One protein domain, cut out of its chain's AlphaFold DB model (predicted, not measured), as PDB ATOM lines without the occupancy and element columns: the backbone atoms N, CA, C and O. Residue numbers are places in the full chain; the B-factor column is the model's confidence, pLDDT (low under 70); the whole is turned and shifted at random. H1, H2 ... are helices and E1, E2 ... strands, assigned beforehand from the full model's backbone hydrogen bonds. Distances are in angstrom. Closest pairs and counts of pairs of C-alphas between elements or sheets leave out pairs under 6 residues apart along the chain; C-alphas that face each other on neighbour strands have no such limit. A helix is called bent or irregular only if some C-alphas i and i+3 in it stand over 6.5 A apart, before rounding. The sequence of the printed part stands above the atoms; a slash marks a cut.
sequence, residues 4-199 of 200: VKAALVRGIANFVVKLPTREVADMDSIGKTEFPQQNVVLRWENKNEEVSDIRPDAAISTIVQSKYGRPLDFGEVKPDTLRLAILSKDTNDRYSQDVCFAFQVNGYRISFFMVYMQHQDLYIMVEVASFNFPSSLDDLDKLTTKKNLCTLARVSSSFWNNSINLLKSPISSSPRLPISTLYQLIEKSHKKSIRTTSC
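What this domain is: This is residues 4 to 199 of the 200 residues of an uncharacterized protein of Phycomyces blakesleeanus (strain ATCC 8743b / DSM 1359 / FGSC 10004 / NBRC 33097 / NRRL 1555) (UniProt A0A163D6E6). A strongly twisted sheet of seven strands curls round helix H2, while helix H4 packs on its opposite face and H1 crosses H4 near one end. From H4 a long link leads round to H5, and residues 184 to 199, of which 184 to 197 belong to H5, stick out as an arm beyond the body. The printed part has 196 residues, with five named helices and seven named strands in the order H1 E1 E2 E3 E4 H2 E5 E6 E7 H3 H4 H5; its class is mixed, helices and strands. The sheet's order is E1, E2, E3, E4, E5, E6, E7, mixed, with E4 and E5 parallel. The whole is compact, with a radius of gyration of the C-alphas of 19.0 A and spans of 59 by 46 by 36 A.

Where its parts are: H1, residues 4 to 18, begins at C-alpha 4 (109.265, 127.239, 111.067) and is 20.9 A long. E1 is residues 33 to 35, E2 40 to 44, E3 58 to 64, and E4 67 to 77, 24.4 A, which bends by 87 degrees at residue 70. H2, residues 81 to 95, is 20.9 A long. E5 is residues 99 to 106, 22.8 A; E6 109 to 119, 30.7 A; E7 122 to 132, 30.6 A. H3, residues 137 to 143, is irregular, with C-alphas 138 and 141 7.2 A apart. H4, residues 146 to 162, is 24.2 A long, and H5, residues 179 to 197, is 27.5 A long and ends at C-alpha 197 (94.318, 150.671, 157.624).

How they stand to each other: E2, E3 and E4 form a meander, each strand the antiparallel neighbour of the one before, with N 41 and O 61 2.9 A apart and N 60 and O 73 2.8 A apart. E1 and E2 meet only at a point. E4, H2 and E5 form a strand-helix-strand unit, two parallel neighbour strands with a helix between, and its crossover is right-handed; N 103 and O 74 are 2.9 A apart. E5, E6 and E7 form a second meander, with N 102 and O 113 2.9 A apart and N 112 and O 129 2.8 A apart. H2 is on the sheet; the closest C-alphas of H2 and E5, Ser 88 and Cys 100, are 5.6 A apart. H4 is on the opposite face at a height over the sheet of 9.2 A, and on the local plane its line and that of E7 stand at 22 degrees, along the strands. H1 touches H4 with residues 4 to 8 alone, about perpendicular at 90 degrees; the closest C-alphas, Leu 8 and Ala 153, are 6.7 A apart. H3 and H4 are close but not clearly touching, and so are H2 and H5, whose closest C-alphas, Ile 86 and Ile 179, are 7.6 A apart. Every O i to N i+4 pair is within hydrogen-bond range in H1, H2, H4 and H5; H3 has 0 of 3, with 3 of 4 O i to N i+3 pairs within range.

The domain as a whole: The C-alphas of Ala 6 and Cys 199, the two farthest apart, are 63.7 A apart. The printed part has no cut. The links H1 to E1, E2 to E3 and H4 to H5 are long. Mean pLDDT of the printed part is 73.5; residues 4 to 38, 46 to 53, 64 to 67, 163 to 175 and 192 to 199 are under 70.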
ATOM      1  N   VAL A   4     110.338 126.708 110.220       50.31
ATOM      2  CA  VAL A   4     109.265 127.239 111.067       50.31
ATOM      3  C   VAL A   4     107.920 127.162 110.349       50.31
ATOM      4  O   VAL A   4     106.912 126.783 110.944       50.31
ATOM      5  N   LYS A   5     107.891 127.451 109.042       49.31
ATOM      6  CA  LYS A   5     106.669 127.337 108.227       49.31
ATOM      7  C   LYS A   5     106.238 125.881 108.069       49.31
ATOM      8  O   LYS A   5     105.047 125.592 108.135       49.31
ATOM      9  N   ALA A   6     107.190 124.967 107.896       51.25
ATOM     10  CA  ALA A   6     106.902 123.542 107.788       51.25
ATOM     11  C   ALA A   6     106.358 122.963 109.106       51.25
ATOM     12  O   ALA A   6     105.402 122.190 109.076       51.25
ATOM     13  N   ALA A   7     106.918 123.363 110.253       52.25
ATOM     14  CA  ALA A   7     106.418 122.968 111.569       52.25
ATOM     15  C   ALA A   7     105.011 123.525 111.837       52.25
ATOM     16  O   ALA A   7     104.137 122.799 112.304       52.25
ATOM     17  N   LEU A   8     104.769 124.783 111.462       51.31
ATOM     18  CA  LEU A   8     103.480 125.441 111.633       51.31
ATOM     19  C   LEU A   8     102.368 124.787 110.803       51.31
ATOM     20  O   LEU A   8     101.314 124.459 111.337       51.31
ATOM     21  N   VAL A   9     102.614 124.552 109.510       60.66
ATOM     22  CA  VAL A   9     101.640 123.898 108.618       60.66
ATOM     23  C   VAL A   9     101.328 122.483 109.103       60.66
ATOM     24  O   VAL A   9     100.169 122.077 109.114       60.66
ATOM     25  N   ARG A  10     102.341 121.747 109.572       57.62
ATOM     26  CA  ARG A  10     102.160 120.399 110.123       57.62
ATOM     27  C   ARG A  10     101.391 120.421 111.449       57.62
ATOM     28  O   ARG A  10     100.556 119.553 111.675       57.62
ATOM     29  N   GLY A  11     101.628 121.430 112.287       60.38
ATOM     30  CA  GLY A  11     100.878 121.669 113.520       60.38
ATOM     31  C   GLY A  11      99.401 121.964 113.257       60.38
ATOM     32  O   GLY A  11      98.546 121.343 113.878       60.38
ATOM     33  N   ILE A  12      99.098 122.838 112.291       57.12
ATOM     34  CA  ILE A  12      97.718 123.170 111.900       57.12
ATOM     35  C   ILE A  12      97.023 121.955 111.281       57.12
ATOM     36  O   ILE A  12      95.910 121.632 111.680       57.12
ATOM     37  N   ALA A  13      97.678 121.236 110.366       53.16
ATOM     38  CA  ALA A  13      97.110 120.030 109.764       53.16
ATOM     39  C   ALA A  13      96.802 118.959 110.824       53.16
ATOM     40  O   ALA A  13      95.713 118.391 110.832       53.16
ATOM     41  N   ASN A  14      97.714 118.740 111.776       53.66
ATOM     42  CA  ASN A  14      97.485 117.813 112.883       53.66
ATOM     43  C   ASN A  14      96.395 118.297 113.846       53.66
ATOM     44  O   ASN A  14      95.684 117.467 114.401       53.66
ATOM     45  N   PHE A  15      96.260 119.606 114.061       50.75
ATOM     46  CA  PHE A  15      95.189 120.168 114.882       50.75
ATOM     47  C   PHE A  15      93.825 119.939 114.227       50.75
ATOM     48  O   PHE A  15      92.935 119.391 114.864       50.75
ATOM     49  N   VAL A  16      93.691 120.252 112.935       53.81
ATOM     50  CA  VAL A  16      92.445 120.088 112.169       53.81
ATOM     51  C   VAL A  16      92.008 118.622 112.089       53.81
ATOM     52  O   VAL A  16      90.825 118.340 112.232       53.81
ATOM     53  N   VAL A  17      92.944 117.680 111.935       48.31
ATOM     54  CA  VAL A  17      92.642 116.232 111.916       48.31
ATOM     55  C   VAL A  17      92.245 115.692 113.299       48.31
ATOM     56  O   VAL A  17      91.589 114.659 113.392       48.31
ATOM     57  N   LYS A  18      92.626 116.383 114.378       48.91
ATOM     58  CA  LYS A  18      92.291 116.011 115.762       48.91
ATOM     59  C   LYS A  18      91.035 116.702 116.293       48.91
ATOM     60  O   LYS A  18      90.606 116.386 117.401       48.91
ATOM     61  N   LEU A  19      90.453 117.632 115.536       42.44
ATOM     62  CA  LEU A  19      89.152 118.195 115.872       42.44
ATOM     63  C   LEU A  19      88.061 117.148 115.594       42.44
ATOM     64  O   LEU A  19      88.110 116.484 114.556       42.44
ATOM     65  N   PRO A  20      87.070 116.983 116.486       39.69
ATOM     66  CA  PRO A  20      85.966 116.065 116.244       39.69
ATOM     67  C   PRO A  20      85.223 116.459 114.963       39.69
ATOM     68  O   PRO A  20      84.686 117.557 114.855       39.69
ATOM     69  N   THR A  21      85.165 115.556 113.985       41.25
ATOM     70  CA  THR A  21      84.425 115.765 112.726       41.25
ATOM     71  C   THR A  21      82.917 115.515 112.863       41.25
ATOM     72  O   THR A  21      82.187 115.585 111.878       41.25
ATOM     73  N   ARG A  22      82.447 115.164 114.066       36.75
ATOM     74  CA  ARG A  22      81.041 114.937 114.438       36.75
ATOM     75  C   ARG A  22      80.799 115.494 115.844       36.75
ATOM     76  O   ARG A  22      81.754 115.623 116.608       36.75
ATOM     77  N   GLU A  23      79.541 115.795 116.177       39.12
ATOM     78  CA  GLU A  23      79.155 116.202 117.534       39.12
ATOM     79  C   GLU A  23      79.611 115.169 118.566       39.12
ATOM     80  O   GLU A  23      79.475 113.957 118.372       39.12
ATOM     81  N   VAL A  24      80.190 115.664 119.660       43.25
ATOM     82  CA  VAL A  24      80.723 114.813 120.713       43.25
ATOM     83  C   VAL A  24      79.565 114.255 121.532       43.25
ATOM     84  O   VAL A  24      78.976 114.954 122.349       43.25
ATOM     85  N   ALA A  25      79.243 112.985 121.287       39.56
ATOM     86  CA  ALA A  25      78.160 112.273 121.962       39.56
ATOM     87  C   ALA A  25      78.480 111.919 123.428       39.56
ATOM     88  O   ALA A  25      77.566 111.622 124.190       39.56
ATOM     89  N   ASP A  26      79.759 111.951 123.816       42.19
ATOM     90  CA  ASP A  26      80.226 111.601 125.158       42.19
ATOM     91  C   ASP A  26      81.298 112.591 125.641       42.19
ATOM     92  O   ASP A  26      82.452 112.573 125.193       42.19
ATOM     93  N   MET A  27      80.892 113.473 126.552       47.19
ATOM     94  CA  MET A  27      81.727 114.523 127.142       47.19
ATOM     95  C   MET A  27      82.881 113.961 127.991       47.19
ATOM     96  O   MET A  27      83.885 114.653 128.151       47.19
ATOM     97  N   ASP A  28      82.801 112.707 128.453       46.69
ATOM     98  CA  ASP A  28      83.850 112.069 129.265       46.69
ATOM     99  C   ASP A  28      85.042 111.577 128.416       46.69
ATOM    100  O   ASP A  28      86.104 111.219 128.936       46.69
ATOM    101  N   SER A  29      84.895 111.587 127.086       41.41
ATOM    102  CA  SER A  29      85.938 111.192 126.130       41.41
ATOM    103  C   SER A  29      86.806 112.360 125.632       41.41
ATOM    104  O   SER A  29      87.875 112.140 125.047       41.41
ATOM    105  N   ILE A  30      86.398 113.609 125.897       43.06
ATOM    106  CA  ILE A  30      87.134 114.814 125.493       43.06
ATOM    107  C   ILE A  30      88.317 115.027 126.441       43.06
ATOM    108  O   ILE A  30      88.161 115.453 127.580       43.06
ATOM    109  N   GLY A  31      89.534 114.776 125.957       47.94
ATOM    110  CA  GLY A  31      90.752 115.098 126.711       47.94
ATOM    111  C   GLY A  31      91.935 114.176 126.456       47.94
ATOM    112  O   GLY A  31      93.061 114.540 126.772       47.94
ATOM    113  N   LYS A  32      91.727 113.017 125.826       47.44
ATOM    114  CA  LYS A  32      92.812 112.093 125.459       47.44
ATOM    115  C   LYS A  32      93.433 112.489 124.120       47.44
ATOM    116  O   LYS A  32      93.332 111.765 123.135       47.44
ATOM    117  N   THR A  33      94.042 113.672 124.048       47.44
ATOM    118  CA  THR A  33      94.807 114.039 122.848       47.44
ATOM    119  C   THR A  33      96.221 113.492 122.980       47.44
ATOM    120  O   THR A  33      97.112 114.149 123.512       47.44
ATOM    121  N   GLU A  34      96.437 112.274 122.488       44.12
ATOM    122  CA  GLU A  34      97.777 111.704 122.366       44.12
ATOM    123  C   GLU A  34      98.577 112.526 121.341       44.12
ATOM    124  O   GLU A  34      98.137 112.751 120.204       44.12
ATOM    125  N   PHE A  35      99.747 113.040 121.730       46.75
ATOM    126  CA  PHE A  35     100.687 113.638 120.785       46.75
ATOM    127  C   PHE A  35     101.564 112.511 120.222       46.75
ATOM    128  O   PHE A  35     102.409 111.981 120.943       46.75
ATOM    129  N   PRO A  36     101.395 112.127 118.940       40.84
ATOM    130  CA  PRO A  36     101.921 110.872 118.395       40.84
ATOM    131  C   PRO A  36     103.449 110.823 118.249       40.84
ATOM    132  O   PRO A  36     103.966 109.877 117.669       40.84
ATOM    133  N   GLN A  37     104.189 111.830 118.721       47.44
ATOM    134  CA  GLN A  37     105.628 111.915 118.478       47.44
ATOM    135  C   GLN A  37     106.531 111.617 119.674       47.44
ATOM    136  O   GLN A  37     107.731 111.543 119.434       47.44
ATOM    137  N   GLN A  38     106.044 111.420 120.911       59.41
ATOM    138  CA  GLN A  38     106.998 111.318 122.035       59.41
ATOM    139  C   GLN A  38     106.504 110.720 123.367       59.41
ATOM    140  O   GLN A  38     107.144 110.947 124.386       59.41
ATOM    141  N   ASN A  39     105.424 109.926 123.394       73.19
ATOM    142  CA  ASN A  39     104.880 109.352 124.641       73.19
ATOM    143  C   ASN A  39     104.576 110.423 125.708       73.19
ATOM    144  O   ASN A  39     104.882 110.242 126.883       73.19
ATOM    145  N   VAL A  40     104.005 111.555 125.298       74.75
ATOM    146  CA  VAL A  40     103.586 112.639 126.194       74.75
ATOM    147  C   VAL A  40     102.127 112.983 125.904       74.75
ATOM    148  O   VAL A  40     101.714 113.025 124.742       74.75
ATOM    149  N   VAL A  41     101.344 113.221 126.955       80.56
ATOM    150  CA  VAL A  41      99.912 113.515 126.868       80.56
ATOM    151  C   VAL A  41      99.537 114.676 127.773       80.56
ATOM    152  O   VAL A  41      99.928 114.711 128.935       80.56
ATOM    153  N   LEU A  42      98.761 115.613 127.230       83.00
ATOM    154  CA  LEU A  42      98.033 116.602 128.017       83.00
ATOM    155  C   LEU A  42      96.721 115.963 128.471       83.00
ATOM    156  O   LEU A  42      95.965 115.476 127.629       83.00
ATOM    157  N   ARG A  43      96.445 115.991 129.772       82.88
ATOM    158  CA  ARG A  43      95.205 115.483 130.358       82.88
ATOM    159  C   ARG A  43      94.583 116.512 131.291       82.88
ATOM    160  O   ARG A  43      95.290 117.225 132.001       82.88
ATOM    161  N   TRP A  44      93.257 116.546 131.305       83.44
ATOM    162  CA  TRP A  44      92.503 117.190 132.373       83.44
ATOM    163  C   TRP A  44      92.461 116.235 133.556       83.44
ATOM    164  O   TRP A  44      92.114 115.062 133.402       83.44
ATOM    165  N   GLU A  45      92.857 116.714 134.725       77.50
ATOM    166  CA  GLU A  45      92.828 115.894 135.927       77.50
ATOM    167  C   GLU A  45      91.359 115.665 136.322       77.50
ATOM    168  O   GLU A  45      90.576 116.617 136.330       77.50
ATOM    169  N   ASN A  46      90.963 114.445 136.712       66.94
ATOM    170  CA  ASN A  46      89.596 114.126 137.171       66.94
ATOM    171  C   ASN A  46      89.534 113.976 138.708       66.94
ATOM    172  O   ASN A  46      90.510 113.596 139.344       66.94
ATOM    173  N   LYS A  47      88.388 114.299 139.326       56.00
ATOM    174  CA  LYS A  47      88.166 114.301 140.786       56.00
ATOM    175  C   LYS A  47      88.316 112.940 141.457       56.00
ATOM    176  O   LYS A  47      88.507 112.908 142.665       56.00
ATOM    177  N   ASN A  48      88.246 111.862 140.687       52.75
ATOM    178  CA  ASN A  48      88.235 110.501 141.214       52.75
ATOM    179  C   ASN A  48      89.633 109.858 141.275       52.75
ATOM    180  O   ASN A  48      89.745 108.712 141.700       52.75
ATOM    181  N   GLU A  49      90.688 110.561 140.849       53.50
ATOM    182  CA  GLU A  49      92.074 110.113 141.020       53.50
ATOM    183  C   GLU A  49      92.645 110.716 142.316       53.50
ATOM    184  O   GLU A  49      92.869 111.923 142.418       53.50
ATOM    185  N   GLU A  50      92.829 109.877 143.340       50.28
ATOM    186  CA  GLU A  50      93.508 110.249 144.586       50.28
ATOM    187  C   GLU A  50      95.034 110.388 144.383       50.28
ATOM    188  O   GLU A  50      95.598 109.902 143.405       50.28
ATOM    189  N   VAL A  51      95.706 110.966 145.392       49.50
ATOM    190  CA  VAL A  51      97.169 110.982 145.641       49.50
ATOM    191  C   VAL A  51      97.920 112.296 145.324       49.50
ATOM    192  O   VAL A  51      99.042 112.290 144.821       49.50
ATOM    193  N   SER A  52      97.377 113.453 145.720       55.72
ATOM    194  CA  SER A  52      98.205 114.596 146.173       55.72
ATOM    195  C   SER A  52      97.394 115.611 146.990       55.72
ATOM    196  O   SER A  52      96.213 115.813 146.727       55.72
ATOM    197  N   ASP A  53      98.038 116.277 147.960       63.62
ATOM    198  CA  ASP A  53      97.452 117.392 148.736       63.62
ATOM    199  C   ASP A  53      97.071 118.599 147.853       63.62
ATOM    200  O   ASP A  53      96.326 119.483 148.273       63.62
ATOM    201  N   ILE A  54      97.611 118.661 146.632       73.81
ATOM    202  CA  ILE A  54      97.465 119.772 145.694       73.81
ATOM    203  C   ILE A  54      97.268 119.192 144.305       73.81
ATOM    204  O   ILE A  54      98.179 118.578 143.758       73.81
ATOM    205  N   ARG A  55      96.091 119.422 143.723       80.38
ATOM    206  CA  ARG A  55      95.744 118.915 142.399       80.38
ATOM    207  C   ARG A  55      95.640 120.062 141.386       80.38
ATOM    208  O   ARG A  55      94.861 120.982 141.643       80.38
ATOM    209  N   PRO A  56      96.386 120.006 140.267       84.88
ATOM    210  CA  PRO A  56      96.193 120.925 139.153       84.88
ATOM    211  C   PRO A  56      94.903 120.609 138.400       84.88
ATOM    212  O   PRO A  56      94.348 119.514 138.524       84.88
ATOM    213  N   ASP A  57      94.453 121.542 137.566       85.50
ATOM    214  CA  ASP A  57      93.308 121.299 136.682       85.50
ATOM    215  C   ASP A  57      93.714 120.487 135.442       85.50
ATOM    216  O   ASP A  57      92.940 119.667 134.946       85.50
ATOM    217  N   ALA A  58      94.949 120.667 134.967       87.62
ATOM    218  CA  ALA A  58      95.538 119.881 133.891       87.62
ATOM    219  C   ALA A  58      96.989 119.495 134.192       87.62
ATOM    220  O   ALA A  58      97.720 120.224 134.859       87.62
ATOM    221  N   ALA A  59      97.430 118.375 133.630       87.50
ATOM    222  CA  ALA A  59      98.827 117.968 133.655       87.50
ATOM    223  C   ALA A  59      99.273 117.483 132.277       87.50
ATOM    224  O   ALA A  59      98.495 116.907 131.513       87.50
ATOM    225  N   ILE A  60     100.546 117.701 131.965       86.81
ATOM    226  CA  ILE A  60     101.225 117.052 130.851       86.81
ATOM    227  C   ILE A  60     102.096 115.959 131.454       86.81
ATOM    228  O   ILE A  60     102.972 116.243 132.266       86.81
ATOM    229  N   SER A  61     101.858 114.714 131.062       83.31
ATOM    230  CA  SER A  61     102.523 113.545 131.637       83.31
ATOM    231  C   SER A  61     103.143 112.678 130.557       83.31
ATOM    232  O   SER A  61     102.679 112.631 129.416       83.31
ATOM    233  N   THR A  62     104.179 111.939 130.938       80.31
ATOM    234  CA  THR A  62     104.696 110.844 130.106       80.31
ATOM    235  C   THR A  62     103.677 109.702 130.013       80.31
ATOM    236  O   THR A  62     102.846 109.525 130.901       80.31
ATOM    237  N   ILE A  63     103.748 108.904 128.953       72.94
ATOM    238  CA  ILE A  63     103.026 107.642 128.794       72.94
ATOM    239  C   ILE A  63     104.059 106.519 128.814       72.94
ATOM    240  O   ILE A  63     104.982 106.489 128.003       72.94
ATOM    241  N   VAL A  64     103.894 105.564 129.723       69.94
ATOM    242  CA  VAL A  64     104.726 104.361 129.786       69.94
ATOM    243  C   VAL A  64     103.797 103.158 129.761       69.94
ATOM    244  O   VAL A  64     102.959 103.011 130.645       69.94
ATOM    245  N   GLN A  65     103.922 102.310 128.735       66.88
ATOM    246  CA  GLN A  65     103.106 101.094 128.579       66.88
ATOM    247  C   GLN A  65     101.591 101.366 128.683       66.88
ATOM    248  O   GLN A  65     100.870 100.681 129.408       66.88
ATOM    249  N   SER A  66     101.117 102.407 127.989       64.56
ATOM    250  CA  SER A  66      99.704 102.830 127.982       64.56
ATOM    251  C   SER A  66      99.147 103.266 129.345       64.56
ATOM    252  O   SER A  66      97.933 103.355 129.518       64.56
ATOM    253  N   LYS A  67     100.020 103.562 130.315       67.56
ATOM    254  CA  LYS A  67      99.669 104.173 131.600       67.56
ATOM    255  C   LYS A  67     100.288 105.559 131.710       67.56
ATOM    256  O   LYS A  67     101.355 105.815 131.148       67.56
ATOM    257  N   TYR A  68      99.627 106.440 132.460       72.50
ATOM    258  CA  TYR A  68     100.204 107.731 132.817       72.50
ATOM    259  C   TYR A  68     101.450 107.499 133.674       72.50
ATOM    260  O   TYR A  68     101.405 106.831 134.707       72.50
ATOM    261  N   GLY A  69     102.576 108.003 133.185       74.50
ATOM    262  CA  GLY A  69     103.839 108.052 133.897       74.50
ATOM    263  C   GLY A  69     103.922 109.302 134.764       74.50
ATOM    264  O   GLY A  69     102.917 109.838 135.231       74.50
ATOM    265  N   ARG A  70     105.143 109.792 134.981       79.75
ATOM    266  CA  ARG A  70     105.347 111.000 135.788       79.75
ATOM    267  C   ARG A  70     104.755 112.246 135.105       79.75
ATOM    268  O   ARG A  70     104.848 112.333 133.870       79.75
ATOM    269  N   PRO A  71     104.220 113.203 135.888       83.94
ATOM    270  CA  PRO A  71     103.908 114.530 135.385       83.94
ATOM    271  C   PRO A  71     105.204 115.261 135.032       83.94
ATOM    272  O   PRO A  71     106.235 115.076 135.681       83.94
ATOM    273  N   LEU A  72     105.138 116.055 133.975       85.12
ATOM    274  CA  LEU A  72     106.204 116.932 133.508       85.12
ATOM    275  C   LEU A  72     105.848 118.389 133.796       85.12
ATOM    276  O   LEU A  72     106.693 119.152 134.256       85.12
ATOM    277  N   ASP A  73     104.591 118.752 133.538       87.62
ATOM    278  CA  ASP A  73     104.141 120.138 133.437       87.62
ATOM    279  C   ASP A  73     102.673 120.254 133.860       87.62
ATOM    280  O   ASP A  73     101.935 119.262 133.847       87.62
ATOM    281  N   PHE A  74     102.227 121.462 134.209       90.69
ATOM    282  CA  PHE A  74     100.898 121.672 134.796       90.69
ATOM    283  C   PHE A  74     100.117 122.819 134.167       90.69
ATOM    284  O   PHE A  74     100.678 123.761 133.603       90.69
ATOM    285  N   GLY A  75      98.798 122.728 134.297       89.62
ATOM    286  CA  GLY A  75      97.839 123.708 133.826       89.62
ATOM    287  C   GLY A  75      96.812 124.072 134.892       89.62
ATOM    288  O   GLY A  75      96.307 123.204 135.604       89.62
ATOM    289  N   GLU A  76      96.477 125.355 134.953       89.19
ATOM    290  CA  GLU A  76      95.481 125.916 135.869       89.19
ATOM    291  C   GLU A  76      94.360 126.628 135.111       89.19
ATOM    292  O   GLU A  76      94.617 127.421 134.198       89.19
ATOM    293  N   VAL A  77      93.112 126.374 135.505       83.12
ATOM    294  CA  VAL A  77      91.926 127.090 135.039       83.12
ATOM    295  C   VAL A  77      91.472 128.012 136.164       83.12
ATOM    296  O   VAL A  77      91.037 127.565 137.218       83.12
ATOM    297  N   LYS A  78      91.485 129.321 135.883       81.44
ATOM    298  CA  LYS A  78      91.452 130.439 136.849       81.44
ATOM    299  C   LYS A  78      92.844 130.753 137.418       81.44
ATOM    300  O   LYS A  78      93.695 129.877 137.520       81.44
ATOM    301  N   PRO A  79      93.114 132.031 137.738       72.25
ATOM    302  CA  PRO A  79      94.444 132.463 138.135       72.25
ATOM    303  C   PRO A  79      94.798 132.047 139.568       72.25
ATOM    304  O   PRO A  79      94.686 132.853 140.486       72.25
ATOM    305  N   ASP A  80      95.268 130.811 139.745       85.25
ATOM    306  CA  ASP A  80      95.985 130.380 140.951       85.25
ATOM    307  C   ASP A  80      97.469 130.140 140.640       85.25
ATOM    308  O   ASP A  80      97.982 129.020 140.577       85.25
ATOM    309  N   THR A  81      98.178 131.244 140.407       88.44
ATOM    310  CA  THR A  81      99.605 131.222 140.066       88.44
ATOM    311  C   THR A  81     100.457 130.637 141.195       88.44
ATOM    312  O   THR A  81     101.497 130.043 140.922       88.44
ATOM    313  N   LEU A  82     100.022 130.754 142.456       88.31
ATOM    314  CA  LEU A  82     100.732 130.177 143.598       88.31
ATOM    315  C   LEU A  82     100.679 128.648 143.555       88.31
ATOM    316  O   LEU A  82     101.720 128.001 143.681       88.31
ATOM    317  N   ARG A  83      99.488 128.077 143.333       89.19
ATOM    318  CA  ARG A  83      99.309 126.631 143.166       89.19
ATOM    319  C   ARG A  83     100.160 126.104 142.016       89.19
ATOM    320  O   ARG A  83     100.908 125.144 142.202       89.19
ATOM    321  N   LEU A  84     100.121 126.790 140.874       89.69
ATOM    322  CA  LEU A  84     100.911 126.434 139.697       89.69
ATOM    323  C   LEU A  84     102.422 126.472 139.972       89.69
ATOM    324  O   LEU A  84     103.141 125.545 139.600       89.69
ATOM    325  N   ALA A  85     102.905 127.516 140.652       90.06
ATOM    326  CA  ALA A  85     104.317 127.669 140.995       90.06
ATOM    327  C   ALA A  85     104.805 126.552 141.927       90.06
ATOM    328  O   ALA A  85     105.881 125.998 141.709       90.06
ATOM    329  N   ILE A  86     104.005 126.189 142.934       89.06
ATOM    330  CA  ILE A  86     104.349 125.136 143.898       89.06
ATOM    331  C   ILE A  86     104.382 123.770 143.221       89.06
ATOM    332  O   ILE A  86     105.362 123.052 143.381       89.06
ATOM    333  N   LEU A  87     103.372 123.436 142.414       89.25
ATOM    334  CA  LEU A  87     103.341 122.173 141.668       89.25
ATOM    335  C   LEU A  87     104.546 122.028 140.731       89.25
ATOM    336  O   LEU A  87     105.177 120.968 140.672       89.25
ATOM    337  N   SER A  88     104.894 123.115 140.042       89.88
ATOM    338  CA  SER A  88     106.041 123.159 139.134       89.88
ATOM    339  C   SER A  88     107.363 122.989 139.888       89.88
ATOM    340  O   SER A  88     108.208 122.181 139.503       89.88
ATOM    341  N   LYS A  89     107.526 123.702 141.009       89.50
ATOM    342  CA  LYS A  89     108.697 123.609 141.890       89.50
ATOM    343  C   LYS A  89     108.846 122.210 142.495       89.50
ATOM    344  O   LYS A  89     109.928 121.636 142.441       89.50
ATOM    345  N   ASP A  90     107.761 121.623 142.993       86.88
ATOM    346  CA  ASP A  90     107.765 120.279 143.580       86.88
ATOM    347  C   ASP A  90     108.103 119.190 142.554       86.88
ATOM    348  O   ASP A  90     108.699 118.169 142.903       86.88
ATOM    349  N   THR A  91     107.735 119.403 141.291       84.56
ATOM    350  CA  THR A  91     108.063 118.499 140.179       84.56
ATOM    351  C   THR A  91     109.521 118.636 139.766       84.56
ATOM    352  O   THR A  91     110.192 117.614 139.615       84.56
ATOM    353  N   ASN A  92     110.041 119.866 139.700       85.25
ATOM    354  CA  ASN A  92     111.472 120.116 139.523       85.25
ATOM    355  C   ASN A  92     112.300 119.433 140.620       85.25
ATOM    356  O   ASN A  92     113.221 118.683 140.300       85.25
ATOM    357  N   ASP A  93     111.915 119.597 141.890       85.12
ATOM    358  CA  ASP A  93     112.580 118.952 143.029       85.12
ATOM    359  C   ASP A  93     112.505 117.418 142.936       85.12
ATOM    360  O   ASP A  93     113.515 116.721 143.043       85.12
ATOM    361  N   ARG A  94     111.297 116.866 142.740       82.06
ATOM    362  CA  ARG A  94     111.044 115.416 142.807       82.06
ATOM    363  C   ARG A  94     111.676 114.648 141.652       82.06
ATOM    364  O   ARG A  94     112.103 113.512 141.851       82.06
ATOM    365  N   TYR A  95     111.677 115.219 140.455       78.31
ATOM    366  CA  TYR A  95     112.153 114.540 139.250       78.31
ATOM    367  C   TYR A  95     113.481 115.091 138.738       78.31
ATOM    368  O   TYR A  95     113.933 114.670 137.675       78.31
ATOM    369  N   SER A  96     114.109 116.003 139.492       77.62
ATOM    370  CA  SER A  96     115.354 116.679 139.107       77.62
ATOM    371  C   SER A  96     115.263 117.266 137.695       77.62
ATOM    372  O   SER A  96     116.185 117.147 136.884       77.62
ATOM    373  N   GLN A  97     114.098 117.846 137.398       77.81
ATOM    374  CA  GLN A  97     113.791 118.476 136.124       77.81
ATOM    375  C   GLN A  97     114.336 119.906 136.146       77.81
ATOM    376  O   GLN A  97     114.076 120.666 137.077       77.81
ATOM    377  N   ASP A  98     115.125 120.257 135.128       82.44
ATOM    378  CA  ASP A  98     115.806 121.557 135.074       82.44
ATOM    379  C   ASP A  98     114.801 122.704 134.846       82.44
ATOM    380  O   ASP A  98     114.967 123.806 135.371       82.44
ATOM    381  N   VAL A  99     113.746 122.438 134.069       88.00
ATOM    382  CA  VAL A  99     112.698 123.401 133.713       88.00
ATOM    383  C   VAL A  99     111.347 122.693 133.669       88.00
ATOM    384  O   VAL A  99     111.183 121.743 132.906       88.00
ATOM    385  N   CYS A 100     110.366 123.193 134.414       90.06
ATOM    386  CA  CYS A 100     108.960 122.817 134.318       90.06
ATOM    387  C   CYS A 100     108.212 123.873 133.505       90.06
ATOM    388  O   CYS A 100     108.316 125.078 133.747       90.06
ATOM    389  N   PHE A 101     107.484 123.424 132.499       91.69
ATOM    390  CA  PHE A 101     106.546 124.230 131.752       91.69
ATOM    391  C   PHE A 101     105.224 124.315 132.520       91.69
ATOM    392  O   PHE A 101     104.786 123.390 133.196       91.69
ATOM    393  N   ALA A 102     104.568 125.459 132.428       92.44
ATOM    394  CA  ALA A 102     103.315 125.689 133.121       92.44
ATOM    395  C   ALA A 102     102.405 126.565 132.270       92.44
ATOM    396  O   ALA A 102     102.879 127.421 131.523       92.44
ATOM    397  N   PHE A 103     101.093 126.385 132.366       93.38
ATOM    398  CA  PHE A 103     100.151 127.272 131.695       93.38
ATOM    399  C   PHE A 103      98.956 127.620 132.570       93.38
ATOM    400  O   PHE A 103      98.551 126.874 133.453       93.38
ATOM    401  N   GLN A 104      98.383 128.785 132.313       93.19
ATOM    402  CA  GLN A 104      97.232 129.283 133.044       93.19
ATOM    403  C   GLN A 104      96.207 129.828 132.063       93.19
ATOM    404  O   GLN A 104      96.533 130.643 131.193       93.19
ATOM    405  N   VAL A 105      94.961 129.401 132.229       89.75
ATOM    406  CA  VAL A 105      93.817 129.846 131.440       89.75
ATOM    407  C   VAL A 105      92.961 130.762 132.307       89.75
ATOM    408  O   VAL A 105      92.395 130.346 133.319       89.75
ATOM    409  N   ASN A 106      92.869 132.033 131.916       88.94
ATOM    410  CA  ASN A 106      92.016 133.028 132.557       88.94
ATOM    411  C   ASN A 106      91.007 133.575 131.540       88.94
ATOM    412  O   ASN A 106      91.330 134.456 130.737       88.94
ATOM    413  N   GLY A 107      89.796 133.015 131.553       87.62
ATOM    414  CA  GLY A 107      88.810 133.244 130.501       87.62
ATOM    415  C   GLY A 107      89.370 132.790 129.154       87.62
ATOM    416  O   GLY A 107      89.754 131.636 129.000       87.62
ATOM    417  N   TYR A 108      89.475 133.718 128.207       86.44
ATOM    418  CA  TYR A 108      90.056 133.455 126.890       86.44
ATOM    419  C   TYR A 108      91.572 133.674 126.828       86.44
ATOM    420  O   TYR A 108      92.196 133.343 125.825       86.44
ATOM    421  N   ARG A 109      92.205 134.228 127.869       88.81
ATOM    422  CA  ARG A 109      93.656 134.453 127.872       88.81
ATOM    423  C   ARG A 109      94.379 133.199 128.345       88.81
ATOM    424  O   ARG A 109      94.165 132.749 129.468       88.81
ATOM    425  N   ILE A 110      95.297 132.701 127.525       91.00
ATOM    426  CA  ILE A 110      96.226 131.630 127.890       91.00
ATOM    427  C   ILE A 110      97.599 132.258 128.108       91.00
ATOM    428  O   ILE A 110      98.099 132.981 127.243       91.00
ATOM    429  N   SER A 111      98.194 132.000 129.268       93.44
ATOM    430  CA  SER A 111      99.556 132.421 129.611       93.44
ATOM    431  C   SER A 111     100.420 131.190 129.837       93.44
ATOM    432  O   SER A 111      99.975 130.241 130.477       93.44
ATOM    433  N   PHE A 112     101.634 131.200 129.304       94.38
ATOM    434  CA  PHE A 112     102.604 130.119 129.402       94.38
ATOM    435  C   PHE A 112     103.803 130.584 130.204       94.38
ATOM    436  O   PHE A 112     104.292 131.701 130.016       94.38
ATOM    437  N   PHE A 113     104.312 129.697 131.040       94.00
ATOM    438  CA  PHE A 113     105.375 129.961 131.980       94.00
ATOM    439  C   PHE A 113     106.456 128.890 131.894       94.00
ATOM    440  O   PHE A 113     106.195 127.739 131.545       94.00
ATOM    441  N   MET A 114     107.672 129.285 132.248       92.25
ATOM    442  CA  MET A 114     108.759 128.372 132.580       92.25
ATOM    443  C   MET A 114     109.145 128.567 134.033       92.25
ATOM    444  O   MET A 114     109.354 129.701 134.463       92.25
ATOM    445  N   VAL A 115     109.270 127.461 134.755       92.12
ATOM    446  CA  VAL A 115     109.679 127.409 136.153       92.12
ATOM    447  C   VAL A 115     110.986 126.642 136.255       92.12
ATOM    448  O   VAL A 115     111.042 125.469 135.898       92.12
ATOM    449  N   TYR A 116     112.037 127.279 136.751       90.12
ATOM    450  CA  TYR A 116     113.360 126.665 136.867       90.12
ATOM    451  C   TYR A 116     114.098 127.163 138.109       90.12
ATOM    452  O   TYR A 116     113.816 128.249 138.620       90.12
ATOM    453  N   MET A 117     115.036 126.358 138.606       87.12
ATOM    454  CA  MET A 117     115.888 126.733 139.733       87.12
ATOM    455  C   MET A 117     117.048 127.595 139.221       87.12
ATOM    456  O   MET A 117     117.876 127.117 138.449       87.12
ATOM    457  N   GLN A 118     117.117 128.866 139.623       84.50
ATOM    458  CA  GLN A 118     118.222 129.751 139.227       84.50
ATOM    459  C   GLN A 118     119.442 129.571 140.141       84.50
ATOM    460  O   GLN A 118     120.584 129.629 139.690       84.50
ATOM    461  N   HIS A 119     119.191 129.377 141.433       78.69
ATOM    462  CA  HIS A 119     120.196 129.185 142.474       78.69
ATOM    463  C   HIS A 119     119.616 128.245 143.539       78.69
ATOM    464  O   HIS A 119     118.403 128.056 143.568       78.69
ATOM    465  N   GLN A 120     120.452 127.659 144.401       81.12
ATOM    466  CA  GLN A 120     120.022 126.753 145.473       81.12
ATOM    467  C   GLN A 120     118.774 127.286 146.204       81.12
ATOM    468  O   GLN A 120     118.807 128.389 146.751       81.12
ATOM    469  N   ASP A 121     117.686 126.510 146.140       80.25
ATOM    470  CA  ASP A 121     116.357 126.782 146.714       80.25
ATOM    471  C   ASP A 121     115.633 128.052 146.205       80.25
ATOM    472  O   ASP A 121     114.562 128.404 146.708       80.25
ATOM    473  N   LEU A 122     116.156 128.717 145.168       86.00
ATOM    474  CA  LEU A 122     115.537 129.867 144.508       86.00
ATOM    475  C   LEU A 122     114.996 129.484 143.128       86.00
ATOM    476  O   LEU A 122     115.742 129.276 142.166       86.00
ATOM    477  N   TYR A 123     113.671 129.475 143.032       90.25
ATOM    478  CA  TYR A 123     112.936 129.193 141.807       90.25
ATOM    479  C   TYR A 123     112.438 130.477 141.145       90.25
ATOM    480  O   TYR A 123     111.883 131.353 141.808       90.25
ATOM    481  N   ILE A 124     112.596 130.562 139.825       92.25
ATOM    482  CA  ILE A 124     112.017 131.620 138.997       92.25
ATOM    483  C   ILE A 124     110.890 131.030 138.162       92.25
ATOM    484  O   ILE A 124     111.079 130.012 137.504       92.25
ATOM    485  N   MET A 125     109.752 131.725 138.138       94.38
ATOM    486  CA  MET A 125     108.660 131.514 137.190       94.38
ATOM    487  C   MET A 125     108.583 132.706 136.227       94.38
ATOM    488  O   MET A 125     108.321 133.828 136.654       94.38
ATOM    489  N   VAL A 126     108.820 132.480 134.932       93.44
ATOM    490  CA  VAL A 126     108.803 133.525 133.889       93.44
ATOM    491  C   VAL A 126     107.645 133.290 132.929       93.44
ATOM    492  O   VAL A 126     107.555 132.204 132.362       93.44
ATOM    493  N   GLU A 127     106.801 134.300 132.684       94.44
ATOM    494  CA  GLU A 127     105.827 134.263 131.580       94.44
ATOM    495  C   GLU A 127     106.577 134.359 130.243       94.44
ATOM    496  O   GLU A 127     107.172 135.386 129.922       94.44
ATOM    497  N   VAL A 128     106.568 133.282 129.457       92.94
ATOM    498  CA  VAL A 128     107.280 133.215 128.168       92.94
ATOM    499  C   VAL A 128     106.420 133.672 126.997       92.94
ATOM    500  O   VAL A 128     106.940 134.085 125.959       92.94
ATOM    501  N   ALA A 129     105.102 133.574 127.145       93.38
ATOM    502  CA  ALA A 129     104.141 133.996 126.148       93.38
ATOM    503  C   ALA A 129     102.744 134.075 126.754       93.38
ATOM    504  O   ALA A 129     102.378 133.270 127.607       93.38
ATOM    505  N   SER A 130     101.915 134.949 126.202       92.44
ATOM    506  CA  SER A 130     100.470 134.850 126.348       92.44
ATOM    507  C   SER A 130      99.774 135.243 125.058       92.44
ATOM    508  O   SER A 130     100.310 135.988 124.231       92.44
ATOM    509  N   PHE A 131      98.574 134.709 124.865       89.06
ATOM    510  CA  PHE A 131      97.687 135.121 123.788       89.06
ATOM    511  C   PHE A 131      96.228 134.913 124.192       89.06
ATOM    512  O   PHE A 131      95.925 134.219 125.163       89.06
ATOM    513  N   ASN A 132      95.324 135.537 123.441       86.62
ATOM    514  CA  ASN A 132      93.891 135.374 123.633       86.62
ATOM    515  C   ASN A 132      93.363 134.355 122.629       86.62
ATOM    516  O   ASN A 132      93.535 134.522 121.419       86.62
ATOM    517  N   PHE A 133      92.743 133.305 123.144       83.25
ATOM    518  CA  PHE A 133      91.962 132.370 122.365       83.25
ATOM    519  C   PHE A 133      90.691 133.069 121.846       83.25
ATOM    520  O   PHE A 133      90.150 133.932 122.540       83.25
ATOM    521  N   PRO A 134      90.214 132.749 120.635       80.56
ATOM    522  CA  PRO A 134      88.955 133.281 120.130       80.56
ATOM    523  C   PRO A 134      87.786 132.939 121.053       80.56
ATOM    524  O   PRO A 134      87.664 131.802 121.508       80.56
ATOM    525  N   SER A 135      86.906 133.909 121.295       80.12
ATOM    526  CA  SER A 135      85.653 133.682 122.026       80.12
ATOM    527  C   SER A 135      84.537 133.102 121.156       80.12
ATOM    528  O   SER A 135      83.523 132.651 121.683       80.12
ATOM    529  N   SER A 136      84.712 133.106 119.834       79.75
ATOM    530  CA  SER A 136      83.764 132.575 118.854       79.75
ATOM    531  C   SER A 136      84.491 132.103 117.590       79.75
ATOM    532  O   SER A 136      85.684 132.354 117.407       79.75
ATOM    533  N   LEU A 137      83.758 131.425 116.700       77.62
ATOM    534  CA  LEU A 137      84.267 131.043 115.379       77.62
ATOM    535  C   LEU A 137      84.531 132.256 114.477       77.62
ATOM    536  O   LEU A 137      85.474 132.220 113.691       77.62
ATOM    537  N   ASP A 138      83.758 133.333 114.634       81.00
ATOM    538  CA  ASP A 138      83.950 134.582 113.880       81.00
ATOM    539  C   ASP A 138      85.294 135.251 114.199       81.00
ATOM    540  O   ASP A 138      85.834 135.980 113.376       81.00
ATOM    541  N   ASP A 139      85.850 134.958 115.376       78.44
ATOM    542  CA  ASP A 139      87.135 135.466 115.853       78.44
ATOM    543  C   ASP A 139      88.307 134.508 115.563       78.44
ATOM    544  O   ASP A 139      89.433 134.731 116.025       78.44
ATOM    545  N   LEU A 140      88.075 133.404 114.845       79.44
ATOM    546  CA  LEU A 140      89.101 132.387 114.596       79.44
ATOM    547  C   LEU A 140      90.249 132.917 113.728       79.44
ATOM    548  O   LEU A 140      91.406 132.519 113.901       79.44
ATOM    549  N   ASP A 141      89.960 133.857 112.834       81.88
ATOM    550  CA  ASP A 141      90.955 134.559 112.027       81.88
ATOM    551  C   ASP A 141      92.020 135.238 112.913       81.88
ATOM    552  O   ASP A 141      93.220 135.142 112.627       81.88
ATOM    553  N   LYS A 142      91.612 135.792 114.066       81.38
ATOM    554  CA  LYS A 142      92.504 136.400 115.070       81.38
ATOM    555  C   LYS A 142      93.503 135.388 115.637       81.38
ATOM    556  O   LYS A 142      94.651 135.755 115.908       81.38
ATOM    557  N   LEU A 143      93.136 134.108 115.765       80.44
ATOM    558  CA  LEU A 143      94.062 133.044 116.187       80.44
ATOM    559  C   LEU A 143      95.106 132.736 115.112       80.44
ATOM    560  O   LEU A 143      96.275 132.526 115.430       80.44
ATOM    561  N   THR A 144      94.704 132.752 113.841       84.44
ATOM    562  CA  THR A 144      95.569 132.383 112.704       84.44
ATOM    563  C   THR A 144      96.542 133.482 112.265       84.44
ATOM    564  O   THR A 144      97.288 133.319 111.299       84.44
ATOM    565  N   THR A 145      96.599 134.601 112.989       88.12
ATOM    566  CA  THR A 145      97.563 135.668 112.705       88.12
ATOM    567  C   THR A 145      99.002 135.166 112.832       88.12
ATOM    568  O   THR A 145      99.350 134.405 113.737       88.12
ATOM    569  N   LYS A 146      99.898 135.667 111.968       87.00
ATOM    570  CA  LYS A 146     101.335 135.338 112.015       87.00
ATOM    571  C   LYS A 146     101.923 135.511 113.420       87.00
ATOM    572  O   LYS A 146     102.728 134.692 113.842       87.00
ATOM    573  N   LYS A 147     101.508 136.556 114.148       89.06
ATOM    574  CA  LYS A 147     101.944 136.812 115.525       89.06
ATOM    575  C   LYS A 147     101.603 135.636 116.442       89.06
ATOM    576  O   LYS A 147     102.508 135.092 117.063       89.06
ATOM    577  N   ASN A 148     100.339 135.223 116.486       86.50
ATOM    578  CA  ASN A 148      99.881 134.152 117.370       86.50
ATOM    579  C   ASN A 148     100.469 132.796 116.973       86.50
ATOM    580  O   ASN A 148     100.935 132.054 117.834       86.50
ATOM    581  N   LEU A 149     100.558 132.518 115.673       87.38
ATOM    582  CA  LEU A 149     101.190 131.304 115.164       87.38
ATOM    583  C   LEU A 149     102.692 131.242 115.490       87.38
ATOM    584  O   LEU A 149     103.187 130.198 115.911       87.38
ATOM    585  N   CYS A 150     103.423 132.356 115.370       88.81
ATOM    586  CA  CYS A 150     104.818 132.437 115.807       88.81
ATOM    587  C   CYS A 150     104.947 132.284 117.328       88.81
ATOM    588  O   CYS A 150     105.862 131.602 117.785       88.81
ATOM    589  N   THR A 151     104.048 132.878 118.114       89.19
ATOM    590  CA  THR A 151     104.018 132.707 119.573       89.19
ATOM    591  C   THR A 151     103.813 131.241 119.950       89.19
ATOM    592  O   THR A 151     104.605 130.702 120.717       89.19
ATOM    593  N   LEU A 152     102.826 130.563 119.358       89.06
ATOM    594  CA  LEU A 152     102.564 129.139 119.584       89.06
ATOM    595  C   LEU A 152     103.747 128.259 119.163       89.06
ATOM    596  O   LEU A 152     104.130 127.353 119.898       89.06
ATOM    597  N   ALA A 153     104.374 128.552 118.021       87.00
ATOM    598  CA  ALA A 153     105.566 127.833 117.579       87.00
ATOM    599  C   ALA A 153     106.741 128.006 118.557       87.00
ATOM    600  O   ALA A 153     107.456 127.042 118.835       87.00
ATOM    601  N   ARG A 154     106.924 129.211 119.119       88.19
ATOM    602  CA  ARG A 154     107.940 129.476 120.152       88.19
ATOM    603  C   ARG A 154     107.635 128.712 121.430       88.19
ATOM    604  O   ARG A 154     108.527 128.044 121.927       88.19
ATOM    605  N   VAL A 155     106.392 128.754 121.909       89.88
ATOM    606  CA  VAL A 155     105.940 127.995 123.086       89.88
ATOM    607  C   VAL A 155     106.176 126.499 122.896       89.88
ATOM    608  O   VAL A 155     106.760 125.857 123.763       89.88
ATOM    609  N   SER A 156     105.802 125.956 121.737       87.31
ATOM    610  CA  SER A 156     106.018 124.544 121.425       87.31
ATOM    611  C   SER A 156     107.503 124.187 121.373       87.31
ATOM    612  O   SER A 156     107.902 123.193 121.966       87.31
ATOM    613  N   SER A 157     108.333 125.000 120.713       86.69
ATOM    614  CA  SER A 157     109.783 124.758 120.648       86.69
ATOM    615  C   SER A 157     110.419 124.819 122.036       86.69
ATOM    616  O   SER A 157     111.229 123.975 122.395       86.69
ATOM    617  N   SER A 158     110.007 125.803 122.832       85.81
ATOM    618  CA  SER A 158     110.393 125.982 124.225       85.81
ATOM    619  C   SER A 158     110.055 124.770 125.088       85.81
ATOM    620  O   SER A 158     110.906 124.316 125.842       85.81
ATOM    621  N   PHE A 159     108.842 124.233 124.965       85.62
ATOM    622  CA  PHE A 159     108.448 123.002 125.638       85.62
ATOM    623  C   PHE A 159     109.369 121.848 125.221       85.62
ATOM    624  O   PHE A 159     110.132 121.343 126.038       85.62
ATOM    625  N   TRP A 160     109.415 121.519 123.925       83.25
ATOM    626  CA  TRP A 160     110.150 120.347 123.440       83.25
ATOM    627  C   TRP A 160     111.650 120.398 123.737       83.25
ATOM    628  O   TRP A 160     112.227 119.382 124.100       83.25
ATOM    629  N   ASN A 161     112.284 121.569 123.650       82.50
ATOM    630  CA  ASN A 161     113.712 121.700 123.941       82.50
ATOM    631  C   ASN A 161     114.053 121.433 125.415       82.50
ATOM    632  O   ASN A 161     115.165 121.004 125.707       82.50
ATOM    633  N   ASN A 162     113.116 121.674 126.334       77.12
ATOM    634  CA  ASN A 162     113.319 121.458 127.767       77.12
ATOM    635  C   ASN A 162     112.805 120.086 128.227       77.12
ATOM    636  O   ASN A 162     113.367 119.489 129.145       77.12
ATOM    637  N   SER A 163     111.804 119.534 127.541       65.81
ATOM    638  CA  SER A 163     111.239 118.217 127.832       65.81
ATOM    639  C   SER A 163     112.128 117.043 127.403       65.81
ATOM    640  O   SER A 163     111.701 115.916 127.592       65.81
ATOM    641  N   ILE A 164     113.322 117.234 126.819       58.50
ATOM    642  CA  ILE A 164     114.197 116.133 126.339       58.50
ATOM    643  C   ILE A 164     115.154 115.598 127.430       58.50
ATOM    644  O   ILE A 164     115.634 114.469 127.329       58.50
ATOM    645  N   ASN A 165     115.362 116.314 128.542       54.88
ATOM    646  CA  ASN A 165     116.249 115.885 129.643       54.88
ATOM    647  C   ASN A 165     115.599 114.855 130.602       54.88
ATOM    648  O   ASN A 165     115.791 114.894 131.816       54.88
ATOM    649  N   LEU A 166     114.820 113.905 130.070       55.06
ATOM    650  CA  LEU A 166     113.896 113.045 130.828       55.06
ATOM    651  C   LEU A 166     114.551 111.933 131.680       55.06
ATOM    652  O   LEU A 166     113.829 111.168 132.321       55.06
ATOM    653  N   LEU A 167     115.875 111.814 131.720       51.41
ATOM    654  CA  LEU A 167     116.576 110.636 132.256       51.41
ATOM    655  C   LEU A 167     117.448 110.931 133.487       51.41
ATOM    656  O   LEU A 167     118.476 110.290 133.682       51.41
ATOM    657  N   LYS A 168     117.052 111.878 134.342       55.28
ATOM    658  CA  LYS A 168     117.682 112.038 135.661       55.28
ATOM    659  C   LYS A 168     116.904 111.232 136.707       55.28
ATOM    660  O   LYS A 168     115.673 111.251 136.737       55.28
ATOM    661  N   SER A 169     117.624 110.458 137.517       51.12
ATOM    662  CA  SER A 169     117.049 109.711 138.638       51.12
ATOM    663  C   SER A 169     116.552 110.678 139.720       51.12
ATOM    664  O   SER A 169     117.235 111.675 139.957       51.12
ATOM    665  N   PRO A 170     115.435 110.384 140.412       55.81
ATOM    666  CA  PRO A 170     114.946 111.212 141.512       55.81
ATOM    667  C   PRO A 170     116.029 111.396 142.583       55.81
ATOM    668  O   PRO A 170     116.598 110.409 143.053       55.81
ATOM    669  N   ILE A 171     116.303 112.636 142.980       58.22
ATOM    670  CA  ILE A 171     117.150 112.945 144.140       58.22
ATOM    671  C   ILE A 171     116.261 113.047 145.390       58.22
ATOM    672  O   ILE A 171     115.061 113.316 145.305       58.22
ATOM    673  N   SER A 172     116.850 112.775 146.558       51.19
ATOM    674  CA  SER A 172     116.204 112.901 147.869       51.19
ATOM    675  C   SER A 172     115.508 114.257 148.024       51.19
ATOM    676  O   SER A 172     116.083 115.302 147.726       51.19
ATOM    677  N   SER A 173     114.253 114.225 148.472       54.88
ATOM    678  CA  SER A 173     113.379 115.393 148.538       54.88
ATOM    679  C   SER A 173     113.796 116.356 149.648       54.88
ATOM    680  O   SER A 173     113.826 115.962 150.817       54.88
ATOM    681  N   SER A 174     114.001 117.629 149.303       58.75
ATOM    682  CA  SER A 174     114.025 118.722 150.279       58.75
ATOM    683  C   SER A 174     112.727 118.755 151.106       58.75
ATOM    684  O   SER A 174     111.665 118.355 150.607       58.75
ATOM    685  N   PRO A 175     112.777 119.223 152.369       60.97
ATOM    686  CA  PRO A 175     111.597 119.332 153.218       60.97
ATOM    687  C   PRO A 175     110.517 120.188 152.545       60.97
ATOM    688  O   PRO A 175     110.764 121.308 152.097       60.97
ATOM    689  N   ARG A 176     109.306 119.632 152.457       70.00
ATOM    690  CA  ARG A 176     108.155 120.260 151.802       70.00
ATOM    691  C   ARG A 176     107.365 121.080 152.806       70.00
ATOM    692  O   ARG A 176     107.006 120.575 153.869       70.00
ATOM    693  N   LEU A 177     107.053 122.320 152.446       72.38
ATOM    694  CA  LEU A 177     106.094 123.126 153.188       72.38
ATOM    695  C   LEU A 177     104.702 122.919 152.569       72.38
ATOM    696  O   LEU A 177     104.554 123.154 151.368       72.38
ATOM    697  N   PRO A 178     103.680 122.493 153.331       79.75
ATOM    698  CA  PRO A 178     102.332 122.338 152.795       79.75
ATOM    699  C   PRO A 178     101.794 123.663 152.243       79.75
ATOM    700  O   PRO A 178     101.916 124.707 152.891       79.75
ATOM    701  N   ILE A 179     101.131 123.636 151.082       80.38
ATOM    702  CA  ILE A 179     100.538 124.851 150.495       80.38
ATOM    703  C   ILE A 179      99.505 125.500 151.422       80.38
ATOM    704  O   ILE A 179      99.360 126.720 151.443       80.38
ATOM    705  N   SER A 180      98.827 124.699 152.248       80.19
ATOM    706  CA  SER A 180      97.888 125.183 153.260       80.19
ATOM    707  C   SER A 180      98.563 126.134 154.251       80.19
ATOM    708  O   SER A 180      97.977 127.144 154.633       80.19
ATOM    709  N   THR A 181      99.823 125.876 154.612       82.75
ATOM    710  CA  THR A 181     100.623 126.771 155.453       82.75
ATOM    711  C   THR A 181     100.909 128.094 154.741       82.75
ATOM    712  O   THR A 181     100.824 129.149 155.370       82.75
ATOM    713  N   LEU A 182     101.175 128.075 153.431       82.62
ATOM    714  CA  LEU A 182     101.384 129.296 152.642       82.62
ATOM    715  C   LEU A 182     100.105 130.133 152.543       82.62
ATOM    716  O   LEU A 182     100.149 131.330 152.827       82.62
ATOM    717  N   TYR A 183      98.956 129.519 152.245       84.44
ATOM    718  CA  TYR A 183      97.677 130.238 152.242       84.44
ATOM    719  C   TYR A 183      97.355 130.836 153.618       84.44
ATOM    720  O   TYR A 183      96.936 131.990 153.697       84.44
ATOM    721  N   GLN A 184      97.624 130.114 154.711       84.94
ATOM    722  CA  GLN A 184      97.443 130.643 156.069       84.94
ATOM    723  C   GLN A 184      98.356 131.842 156.361       84.94
ATOM    724  O   GLN A 184      97.935 132.786 157.033       84.94
ATOM    725  N   LEU A 185      99.607 131.825 155.889       84.81
ATOM    726  CA  LEU A 185     100.525 132.961 156.033       84.81
ATOM    727  C   LEU A 185     100.031 134.178 155.244       84.81
ATOM    728  O   LEU A 185     100.019 135.286 155.786       84.81
ATOM    729  N   ILE A 186      99.561 133.967 154.012       84.25
ATOM    730  CA  ILE A 186      98.973 135.016 153.171       84.25
ATOM    731  C   ILE A 186      97.742 135.612 153.868       84.25
ATOM    732  O   ILE A 186      97.668 136.826 154.058       84.25
ATOM    733  N   GLU A 187      96.827 134.780 154.362       83.06
ATOM    734  CA  GLU A 187      95.618 135.228 155.060       83.06
ATOM    735  C   GLU A 187      95.940 136.016 156.342       83.06
ATOM    736  O   GLU A 187      95.363 137.077 156.602       83.06
ATOM    737  N   LYS A 188      96.913 135.544 157.135       83.19
ATOM    738  CA  LYS A 188      97.408 136.269 158.318       83.19
ATOM    739  C   LYS A 188      97.997 137.628 157.943       83.19
ATOM    740  O   LYS A 188      97.784 138.599 158.673       83.19
ATOM    741  N   SER A 189      98.705 137.716 156.817       76.94
ATOM    742  CA  SER A 189      99.281 138.975 156.335       76.94
ATOM    743  C   SER A 189      98.196 139.989 155.943       76.94
ATOM    744  O   SER A 189      98.244 141.141 156.381       76.94
ATOM    745  N   HIS A 190      97.141 139.545 155.250       75.19
ATOM    746  CA  HIS A 190      96.002 140.389 154.887       75.19
ATOM    747  C   HIS A 190      95.239 140.892 156.119       75.19
ATOM    748  O   HIS A 190      94.930 142.080 156.210       75.19
ATOM    749  N   LYS A 191      95.009 140.035 157.124       72.62
ATOM    750  CA  LYS A 191      94.363 140.443 158.388       72.62
ATOM    751  C   LYS A 191      95.181 141.488 159.158       72.62
ATOM    752  O   LYS A 191      94.604 142.366 159.802       72.62
ATOM    753  N   LYS A 192      96.515 141.428 159.079       65.62
ATOM    754  CA  LYS A 192      97.414 142.421 159.690       65.62
ATOM    755  C   LYS A 192      97.385 143.763 158.945       65.62
ATOM    756  O   LYS A 192      97.389 144.804 159.601       65.62
ATOM    757  N   SER A 193      97.284 143.737 157.613       57.84
ATOM    758  CA  SER A 193      97.121 144.933 156.771       57.84
ATOM    759  C   SER A 193      95.792 145.651 157.033       57.84
ATOM    760  O   SER A 193      95.773 146.868 157.167       57.84
ATOM    761  N   ILE A 194      94.687 144.913 157.174       57.34
ATOM    762  CA  ILE A 194      93.359 145.505 157.425       57.34
ATOM    763  C   ILE A 194      93.301 146.188 158.801       57.34
ATOM    764  O   ILE A 194      92.721 147.263 158.942       57.34
ATOM    765  N   ARG A 195      93.954 145.609 159.820       47.72
ATOM    766  CA  ARG A 195      94.058 146.230 161.154       47.72
ATOM    767  C   ARG A 195      94.904 147.503 161.181       47.72
ATOM    768  O   ARG A 195      94.715 148.305 162.081       47.72
ATOM    769  N   THR A 196      95.820 147.689 160.232       50.69
ATOM    770  CA  THR A 196      96.652 148.903 160.151       50.69
ATOM    771  C   THR A 196      96.000 150.012 159.325       50.69
ATOM    772  O   THR A 196      96.264 151.178 159.585       50.69
ATOM    773  N   THR A 197      95.093 149.683 158.400       49.69
ATOM    774  CA  THR A 197      94.318 150.671 157.624       49.69
ATOM    775  C   THR A 197      93.020 151.133 158.295       49.69
ATOM    776  O   THR A 197      92.397 152.062 157.804       49.69
ATOM    777  N   SER A 198      92.600 150.516 159.405       40.16
ATOM    778  CA  SER A 198      91.390 150.896 160.164       40.16
ATOM    779  C   SER A 198      91.656 151.914 161.288       40.16
ATOM    780  O   SER A 198      90.780 152.157 162.118       40.16
ATOM    781  N   CYS A 199      92.861 152.481 161.347       46.84
ATOM    782  CA  CYS A 199      93.236 153.530 162.293       46.84
ATOM    783  C   CYS A 199      93.573 154.830 161.554       46.84
ATOM    784  O   CYS A 199      94.675 155.337 161.722       46.84
TER     785      CYS A 199